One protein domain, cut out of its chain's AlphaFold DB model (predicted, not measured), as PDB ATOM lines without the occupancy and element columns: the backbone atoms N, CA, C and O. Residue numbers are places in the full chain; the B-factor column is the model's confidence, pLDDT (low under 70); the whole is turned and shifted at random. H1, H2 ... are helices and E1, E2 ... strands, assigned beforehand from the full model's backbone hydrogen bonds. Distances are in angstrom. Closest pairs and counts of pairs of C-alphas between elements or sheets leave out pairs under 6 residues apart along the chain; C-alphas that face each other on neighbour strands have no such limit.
ATOM      1  N   ASP A  15     176.372 178.016 242.548       91.75
ATOM      2  CA  ASP A  15     176.070 177.827 243.962       91.75
ATOM      3  C   ASP A  15     177.384 177.785 244.762       91.75
ATOM      4  O   ASP A  15     178.375 177.193 244.323       91.75
ATOM      5  N   ILE A  16     177.412 178.467 245.903       91.56
ATOM      6  CA  ILE A  16     178.529 178.450 246.862       91.56
ATOM      7  C   ILE A  16     178.136 177.791 248.187       91.56
ATOM      8  O   ILE A  16     178.848 177.914 249.184       91.56
ATOM      9  N   GLY A  17     176.999 177.099 248.210       90.44
ATOM     10  CA  GLY A  17     176.621 176.174 249.262       90.44
ATOM     11  C   GLY A  17     177.620 175.027 249.421       90.44
ATOM     12  O   GLY A  17     178.589 174.879 248.678       90.44
ATOM     13  N   GLY A  18     177.433 174.241 250.477       89.56
ATOM     14  CA  GLY A  18     178.292 173.106 250.804       89.56
ATOM     15  C   GLY A  18     179.649 173.485 251.407       89.56
ATOM     16  O   GLY A  18     180.304 172.613 251.980       89.56
ATOM     17  N   VAL A  19     180.060 174.757 251.355       89.81
ATOM     18  CA  VAL A  19     181.311 175.247 251.954       89.81
ATOM     19  C   VAL A  19     181.246 175.177 253.480       89.81
ATOM     20  O   VAL A  19     180.307 175.683 254.100       89.81
ATOM     21  N   SER A  20     182.262 174.561 254.086       92.81
ATOM     22  CA  SER A  20     182.429 174.512 255.539       92.81
ATOM     23  C   SER A  20     182.893 175.862 256.084       92.81
ATOM     24  O   SER A  20     183.827 176.475 255.574       92.81
ATOM     25  N   VAL A  21     182.243 176.308 257.151       90.50
ATOM     26  CA  VAL A  21     182.526 177.535 257.896       90.50
ATOM     27  C   VAL A  21     182.648 177.202 259.384       90.50
ATOM     28  O   VAL A  21     182.264 176.118 259.817       90.50
ATOM     29  N   LYS A  22     183.152 178.142 260.195       92.75
ATOM     30  CA  LYS A  22     183.428 177.931 261.631       92.75
ATOM     31  C   LYS A  22     182.271 177.273 262.406       92.75
ATOM     32  O   LYS A  22     182.522 176.482 263.304       92.75
ATOM     33  N   ASN A  23     181.028 177.584 262.031       92.31
ATOM     34  CA  ASN A  23     179.821 177.150 262.737       92.31
ATOM     35  C   ASN A  23     178.964 176.140 261.944       92.31
ATOM     36  O   ASN A  23     177.785 175.987 262.251       92.31
ATOM     37  N   GLY A  24     179.495 175.487 260.901       92.19
ATOM     38  CA  GLY A  24     178.745 174.486 260.128       92.19
ATOM     39  C   GLY A  24     179.051 174.508 258.633       92.19
ATOM     40  O   GLY A  24     180.176 174.774 258.225       92.19
ATOM     41  N   ARG A  25     178.051 174.223 257.796       93.25
ATOM     42  CA  ARG A  25     178.167 174.275 256.329       93.25
ATOM     43  C   ARG A  25     177.107 175.195 255.746       93.25
ATOM     44  O   ARG A  25     175.982 175.236 256.239       93.25
ATOM     45  N   LEU A  26     177.464 175.924 254.692       91.69
ATOM     46  CA  LEU A  26     176.497 176.714 253.938       91.69
ATOM     47  C   LEU A  26     175.469 175.792 253.280       91.69
ATOM     48  O   LEU A  26     175.822 174.758 252.715       91.69
ATOM     49  N   LYS A  27     174.194 176.173 253.344       92.25
ATOM     50  CA  LYS A  27     173.116 175.421 252.705       92.25
ATOM     51  C   LYS A  27     173.173 175.610 251.186       92.25
ATOM     52  O   LYS A  27     173.261 176.740 250.711       92.25
ATOM     53  N   GLU A  28     173.114 174.507 250.450       93.25
ATOM     54  CA  GLU A  28     172.994 174.501 248.989       93.25
ATOM     55  C   GLU A  28     171.649 175.090 248.549       93.25
ATOM     56  O   GLU A  28     170.637 174.980 249.249       93.25
ATOM     57  N   GLY A  29     171.650 175.765 247.407       92.00
ATOM     58  CA  GLY A  29     170.491 176.421 246.816       92.00
ATOM     59  C   GLY A  29     170.129 177.776 247.430       92.00
ATOM     60  O   GLY A  29     169.067 178.313 247.125       92.00
ATOM     61  N   TYR A  30     170.963 178.324 248.322       91.94
ATOM     62  CA  TYR A  30     170.678 179.585 249.028       91.94
ATOM     63  C   TYR A  30     171.613 180.727 248.645       91.94
ATOM     64  O   TYR A  30     171.181 181.879 248.593       91.94
ATOM     65  N   PHE A  31     172.887 180.426 248.401       91.62
ATOM     66  CA  PHE A  31     173.890 181.431 248.091       91.62
ATOM     67  C   PHE A  31     174.487 181.148 246.729       91.62
ATOM     68  O   PHE A  31     175.154 180.141 246.520       91.62
ATOM     69  N   TYR A  32     174.289 182.089 245.821       92.00
ATOM     70  CA  TYR A  32     174.873 182.051 244.497       92.00
ATOM     71  C   TYR A  32     175.851 183.207 244.359       92.00
ATOM     72  O   TYR A  32     175.646 184.286 244.921       92.00
ATOM     73  N   ARG A  33     176.909 182.989 243.587       91.50
ATOM     74  CA  ARG A  33     177.774 184.065 243.105       91.50
ATOM     75  C   ARG A  33     177.682 184.147 241.598       91.50
ATOM     76  O   ARG A  33     177.508 183.125 240.948       91.50
ATOM     77  N   SER A  34     177.895 185.337 241.066       90.25
ATOM     78  CA  SER A  34     178.046 185.602 239.640       90.25
ATOM     79  C   SER A  34     179.064 186.718 239.436       90.25
ATOM     80  O   SER A  34     179.480 187.381 240.388       90.25
ATOM     81  N   GLY A  35     179.472 186.925 238.188       87.12
ATOM     82  CA  GLY A  35     179.988 188.213 237.741       87.12
ATOM     83  C   GLY A  35     178.857 189.237 237.595       87.12
ATOM     84  O   GLY A  35     177.868 189.209 238.329       87.12
ATOM     85  N   GLN A  36     179.009 190.129 236.622       80.12
ATOM     86  CA  GLN A  36     178.011 191.147 236.291       80.12
ATOM     87  C   GLN A  36     176.716 190.539 235.724       80.12
ATOM     88  O   GLN A  36     176.771 189.572 234.965       80.12
ATOM     89  N   LEU A  37     175.562 191.120 236.074       82.88
ATOM     90  CA  LEU A  37     174.235 190.714 235.585       82.88
ATOM     91  C   LEU A  37     173.806 191.581 234.388       82.88
ATOM     92  O   LEU A  37     172.697 192.124 234.339       82.88
ATOM     93  N   VAL A  38     174.727 191.745 233.443       76.62
ATOM     94  CA  VAL A  38     174.542 192.549 232.230       76.62
ATOM     95  C   VAL A  38     174.020 191.630 231.129       76.62
ATOM     96  O   VAL A  38     174.418 190.470 231.064       76.62
ATOM     97  N   ASP A  39     173.099 192.134 230.307       74.12
ATOM     98  CA  ASP A  39     172.549 191.426 229.141       74.12
ATOM     99  C   ASP A  39     171.922 190.051 229.424       74.12
ATOM    100  O   ASP A  39     171.957 189.154 228.587       74.12
ATOM    101  N   LEU A  40     171.272 189.894 230.584       80.19
ATOM    102  CA  LEU A  40     170.493 188.691 230.890       80.19
ATOM    103  C   LEU A  40     169.435 188.433 229.811       80.19
ATOM    104  O   LEU A  40     168.543 189.268 229.589       80.19
ATOM    105  N   ASP A  41     169.474 187.264 229.182       82.88
ATOM    106  CA  ASP A  41     168.413 186.866 228.268       82.88
ATOM    107  C   ASP A  41     167.152 186.417 229.043       82.88
ATOM    108  O   ASP A  41     167.092 186.421 230.283       82.88
ATOM    109  N   GLN A  42     166.075 186.111 228.318       83.19
ATOM    110  CA  GLN A  42     164.819 185.694 228.948       83.19
ATOM    111  C   GLN A  42     164.946 184.332 229.649       83.19
ATOM    112  O   GLN A  42     164.278 184.107 230.658       83.19
ATOM    113  N   SER A  43     165.803 183.443 229.146       83.44
ATOM    114  CA  SER A  43     166.033 182.119 229.724       83.44
ATOM    115  C   SER A  43     166.862 182.192 231.007       83.44
ATOM    116  O   SER A  43     166.476 181.579 232.002       83.44
ATOM    117  N   ASP A  44     167.896 183.036 231.040       85.44
ATOM    118  CA  ASP A  44     168.695 183.306 232.233       85.44
ATOM    119  C   ASP A  44     167.821 183.920 233.331       85.44
ATOM    120  O   ASP A  44     167.809 183.465 234.476       85.44
ATOM    121  N   SER A  45     167.013 184.920 232.965       85.94
ATOM    122  CA  SER A  45     166.077 185.570 233.889       85.94
ATOM    123  C   SER A  45     165.060 184.573 234.451       85.94
ATOM    124  O   SER A  45     164.790 184.566 235.654       85.94
ATOM    125  N   TYR A  46     164.519 183.696 233.597       87.69
ATOM    126  CA  TYR A  46     163.582 182.655 234.009       87.69
ATOM    127  C   TYR A  46     164.230 181.662 234.975       87.69
ATOM    128  O   TYR A  46     163.633 181.343 236.001       87.69
ATOM    129  N   TYR A  47     165.446 181.201 234.684       87.75
ATOM    130  CA  TYR A  47     166.169 180.266 235.540       87.75
ATOM    131  C   TYR A  47     166.482 180.877 236.912       87.75
ATOM    132  O   TYR A  47     166.194 180.269 237.946       87.75
ATOM    133  N   LEU A  48     166.995 182.111 236.945       89.12
ATOM    134  CA  LEU A  48     167.294 182.810 238.197       89.12
ATOM    135  C   LEU A  48     166.039 182.987 239.065       89.12
ATOM    136  O   LEU A  48     166.086 182.788 240.281       89.12
ATOM    137  N   MET A  49     164.907 183.335 238.453       89.00
ATOM    138  CA  MET A  49     163.669 183.606 239.185       89.00
ATOM    139  C   MET A  49     162.908 182.340 239.593       89.00
ATOM    140  O   MET A  49     162.379 182.291 240.701       89.00
ATOM    141  N   ASN A  50     162.832 181.328 238.729       88.88
ATOM    142  CA  ASN A  50     161.954 180.171 238.941       88.88
ATOM    143  C   ASN A  50     162.702 178.949 239.481       88.88
ATOM    144  O   ASN A  50     162.166 178.243 240.336       88.88
ATOM    145  N   THR A  51     163.940 178.730 239.033       88.75
ATOM    146  CA  THR A  51     164.757 177.590 239.468       88.75
ATOM    147  C   THR A  51     165.549 177.944 240.721       88.75
ATOM    148  O   THR A  51     165.362 177.319 241.762       88.75
ATOM    149  N   CYS A  52     166.374 178.995 240.663       89.56
ATOM    150  CA  CYS A  52     167.172 179.444 241.813       89.56
ATOM    151  C   CYS A  52     166.364 180.225 242.854       89.56
ATOM    152  O   CYS A  52     166.836 180.411 243.973       89.56
ATOM    153  N   LYS A  53     165.165 180.706 242.495       92.50
ATOM    154  CA  LYS A  53     164.270 181.469 243.384       92.50
ATOM    155  C   LYS A  53     164.969 182.665 244.041       92.50
ATOM    156  O   LYS A  53     164.763 182.957 245.222       92.50
ATOM    157  N   ILE A  54     165.805 183.363 243.268       91.44
ATOM    158  CA  ILE A  54     166.546 184.529 243.752       91.44
ATOM    159  C   ILE A  54     165.558 185.611 244.188       91.44
ATOM    160  O   ILE A  54     164.724 186.065 243.410       91.44
ATOM    161  N   SER A  55     165.677 186.043 245.442       92.69
ATOM    162  CA  SER A  55     164.860 187.118 246.023       92.69
ATOM    163  C   SER A  55     165.662 188.385 246.324       92.69
ATOM    164  O   SER A  55     165.091 189.477 246.402       92.69
ATOM    165  N   LYS A  56     166.986 188.264 246.471       92.00
ATOM    166  CA  LYS A  56     167.892 189.370 246.795       92.00
ATOM    167  C   LYS A  56     169.169 189.284 245.970       92.00
ATOM    168  O   LYS A  56     169.744 188.208 245.840       92.00
ATOM    169  N   ILE A  57     169.622 190.431 245.476       91.06
ATOM    170  CA  ILE A  57     170.906 190.607 244.800       91.06
ATOM    171  C   ILE A  57     171.725 191.621 245.589       91.06
ATOM    172  O   ILE A  57     171.268 192.735 245.853       91.06
ATOM    173  N   TYR A  58     172.940 191.216 245.943       90.50
ATOM    174  CA  TYR A  58     173.942 192.072 246.560       90.50
ATOM    175  C   TYR A  58     174.962 192.462 245.495       90.50
ATOM    176  O   TYR A  58     175.739 191.626 245.037       90.50
ATOM    177  N   ASP A  59     174.935 193.726 245.086       88.31
ATOM    178  CA  ASP A  59     175.849 194.266 244.089       88.31
ATOM    179  C   ASP A  59     177.049 194.912 244.786       88.31
ATOM    180  O   ASP A  59     176.923 195.935 245.467       88.31
ATOM    181  N   PHE A  60     178.212 194.280 244.634       87.19
ATOM    182  CA  PHE A  60     179.480 194.734 245.204       87.19
ATOM    183  C   PHE A  60     180.269 195.659 244.270       87.19
ATOM    184  O   PHE A  60     181.355 196.107 244.641       87.19
ATOM    185  N   ARG A  61     179.761 195.948 243.066       84.94
ATOM    186  CA  ARG A  61     180.441 196.823 242.107       84.94
ATOM    187  C   ARG A  61     180.417 198.274 242.570       84.94
ATOM    188  O   ARG A  61     179.450 198.757 243.175       84.94
ATOM    189  N   SER A  62     181.469 199.007 242.225       85.44
ATOM    190  CA  SER A  62     181.543 200.441 242.480       85.44
ATOM    191  C   SER A  62     180.421 201.196 241.749       85.44
ATOM    192  O   SER A  62     179.862 200.718 240.758       85.44
ATOM    193  N   PRO A  63     180.066 202.415 242.198       85.00
ATOM    194  CA  PRO A  63     179.103 203.247 241.480       85.00
ATOM    195  C   PRO A  63     179.475 203.490 240.009       85.00
ATOM    196  O   PRO A  63     178.580 203.555 239.170       85.00
ATOM    197  N   LYS A  64     180.776 203.594 239.696       85.12
ATOM    198  CA  LYS A  64     181.273 203.785 238.328       85.12
ATOM    199  C   LYS A  64     180.988 202.559 237.459       85.12
ATOM    200  O   LYS A  64     180.327 202.697 236.435       85.12
ATOM    201  N   GLU A  65     181.381 201.374 237.917       83.50
ATOM    202  CA  GLU A  65     181.137 200.111 237.202       83.50
ATOM    203  C   GLU A  65     179.640 199.873 236.947       83.50
ATOM    204  O   GLU A  65     179.254 199.480 235.853       83.50
ATOM    205  N   ARG A  66     178.767 200.177 237.921       85.44
ATOM    206  CA  ARG A  66     177.304 200.039 237.753       85.44
ATOM    207  C   ARG A  66     176.710 201.019 236.743       85.44
ATOM    208  O   ARG A  66     175.669 200.729 236.164       85.44
ATOM    209  N   LYS A  67     177.330 202.188 236.567       84.94
ATOM    210  CA  LYS A  67     176.909 203.179 235.569       84.94
ATOM    211  C   LYS A  67     177.339 202.760 234.164       84.94
ATOM    212  O   LYS A  67     176.578 202.954 233.225       84.94
ATOM    213  N   GLU A  68     178.543 202.213 234.038       86.56
ATOM    214  CA  GLU A  68     179.100 201.741 232.765       86.56
ATOM    215  C   GLU A  68     178.430 200.443 232.296       86.56
ATOM    216  O   GLU A  68     178.241 200.255 231.098       86.56
ATOM    217  N   ALA A  69     178.018 199.584 233.231       82.62
ATOM    218  CA  ALA A  69     177.407 198.291 232.950       82.62
ATOM    219  C   ALA A  69     176.189 198.039 233.870       82.62
ATOM    220  O   ALA A  69     176.297 197.332 234.880       82.62
ATOM    221  N   PRO A  70     175.022 198.645 233.581       81.56
ATOM    222  CA  PRO A  70     173.843 198.530 234.436       81.56
ATOM    223  C   PRO A  70     173.240 197.118 234.407       81.56
ATOM    224  O   PRO A  70     173.132 196.493 233.354       81.56
ATOM    225  N   ASP A  71     172.795 196.628 235.569       82.12
ATOM    226  CA  ASP A  71     172.107 195.334 235.655       82.12
ATOM    227  C   ASP A  71     170.743 195.362 234.972       82.12
ATOM    228  O   ASP A  71     169.956 196.304 235.147       82.12
ATOM    229  N   LYS A  72     170.390 194.247 234.327       81.31
ATOM    230  CA  LYS A  72     169.002 194.003 233.937       81.31
ATOM    231  C   LYS A  72     168.163 193.699 235.179       81.31
ATOM    232  O   LYS A  72     168.510 192.854 236.007       81.31
ATOM    233  N   LYS A  73     167.037 194.402 235.323       80.38
ATOM    234  CA  LYS A  73     166.128 194.218 236.459       80.38
ATOM    235  C   LYS A  73     165.348 192.909 236.333       80.38
ATOM    236  O   LYS A  73     164.685 192.664 235.330       80.38
ATOM    237  N   LEU A  74     165.401 192.108 237.390       81.75
ATOM    238  CA  LEU A  74     164.677 190.855 237.556       81.75
ATOM    239  C   LEU A  74     163.471 191.097 238.465       81.75
ATOM    240  O   LEU A  74     163.642 191.351 239.655       81.75
ATOM    241  N   GLY A  75     162.266 191.015 237.898       82.00
ATOM    242  CA  GLY A  75     160.961 191.054 238.577       82.00
ATOM    243  C   GLY A  75     160.919 191.668 239.988       82.00
ATOM    244  O   GLY A  75     161.236 192.837 240.186       82.00
ATOM    245  N   LYS A  76     160.481 190.870 240.973       84.75
ATOM    246  CA  LYS A  76     160.327 191.270 242.388       84.75
ATOM    247  C   LYS A  76     161.605 191.060 243.221       84.75
ATOM    248  O   LYS A  76     161.519 190.750 244.408       84.75
ATOM    249  N   VAL A  77     162.786 191.174 242.617       88.50
ATOM    250  CA  VAL A  77     164.064 190.980 243.319       88.50
ATOM    251  C   VAL A  77     164.504 192.280 243.987       88.50
ATOM    252  O   VAL A  77     164.473 193.351 243.384       88.50
ATOM    253  N   SER A  78     164.938 192.197 245.244       88.88
ATOM    254  CA  SER A  78     165.524 193.343 245.948       88.88
ATOM    255  C   SER A  78     166.996 193.505 245.584       88.88
ATOM    256  O   SER A  78     167.779 192.571 245.749       88.88
ATOM    257  N   TYR A  79     167.381 194.698 245.133       88.38
ATOM    258  CA  TYR A  79     168.763 195.031 244.780       88.38
ATOM    259  C   TYR A  79     169.384 195.898 245.870       88.38
ATOM    260  O   TYR A  79     168.911 197.003 246.133       88.38
ATOM    261  N   LEU A  80     170.455 195.406 246.483       87.12
ATOM    262  CA  LEU A  80     171.208 196.092 247.527       87.12
ATOM    263  C   LEU A  80     172.615 196.359 247.004       87.12
ATOM    264  O   LEU A  80     173.351 195.420 246.718       87.12
ATOM    265  N   SER A  81     173.000 197.627 246.881       83.75
ATOM    266  CA  SER A  81     174.381 197.975 246.555       83.75
ATOM    267  C   SER A  81     175.199 198.102 247.832       83.75
ATOM    268  O   SER A  81     174.885 198.901 248.717       83.75
ATOM    269  N   TYR A  82     176.269 197.319 247.930       75.62
ATOM    270  CA  TYR A  82     177.220 197.465 249.019       75.62
ATOM    271  C   TYR A  82     178.292 198.461 248.599       75.62
ATOM    272  O   TYR A  82     179.184 198.158 247.810       75.62
TER     273      TYR A  82
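AT A GLANCE: This is residues 15 to 82 of the 99 residues of an uncharacterized protein of Enterococcus gilvus (UniProt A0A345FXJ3). Little regular structure: two short parallel strands, E1 and E2, lie side by side, with helix H1 towards their starts and H2 towards their ends, while the long unnamed stretch of residues 15 to 41 first makes a loop at one end of the longest axis, turning back at residues 20 to 25, and then runs on past the strands into the body and to H1. The 68 printed residues run H1, E1, H2, E2; the class is mixed, with 24 residues in named elements. The whole is only just loose, close to compact, with radius of gyration of the C-alphas 13.4 A and spans of 38 by 27 by 17 A.

HOW THE PARTS SIT: Residues 20 to 21 pair antiparallel with 24 to 25. H1, residues 42 to 51, is apart from H2, residues 63 to 68, and from E2, residues 78 to 81. E1, residues 56 to 59, is parallel to E2 at 20 degrees; N 57 and O 78 are 2.8 A apart, within hydrogen-bond range. E1, H2 and E2 form a strand-helix-strand unit, two parallel neighbour strands joined through a helix, with a right-handed crossover. In H1 and H2 every O i to N i+4 pair is within hydrogen-bond range.

IN THESE COORDINATES: H1 begins at C-alpha 42 (164.819, 185.694, 228.948) and measures 13.3 A, E1 9.7 A, H2 8.8 A and E2 10.0 A, ending at C-alpha 81 (174.381, 197.975, 246.555).

THE WHOLE: The C-alphas farthest apart, of Asn 23 and Glu 68, are 38.8 A apart. The printed part has no cut, no link between named elements is long, and no printed residue is under pLDDT 70.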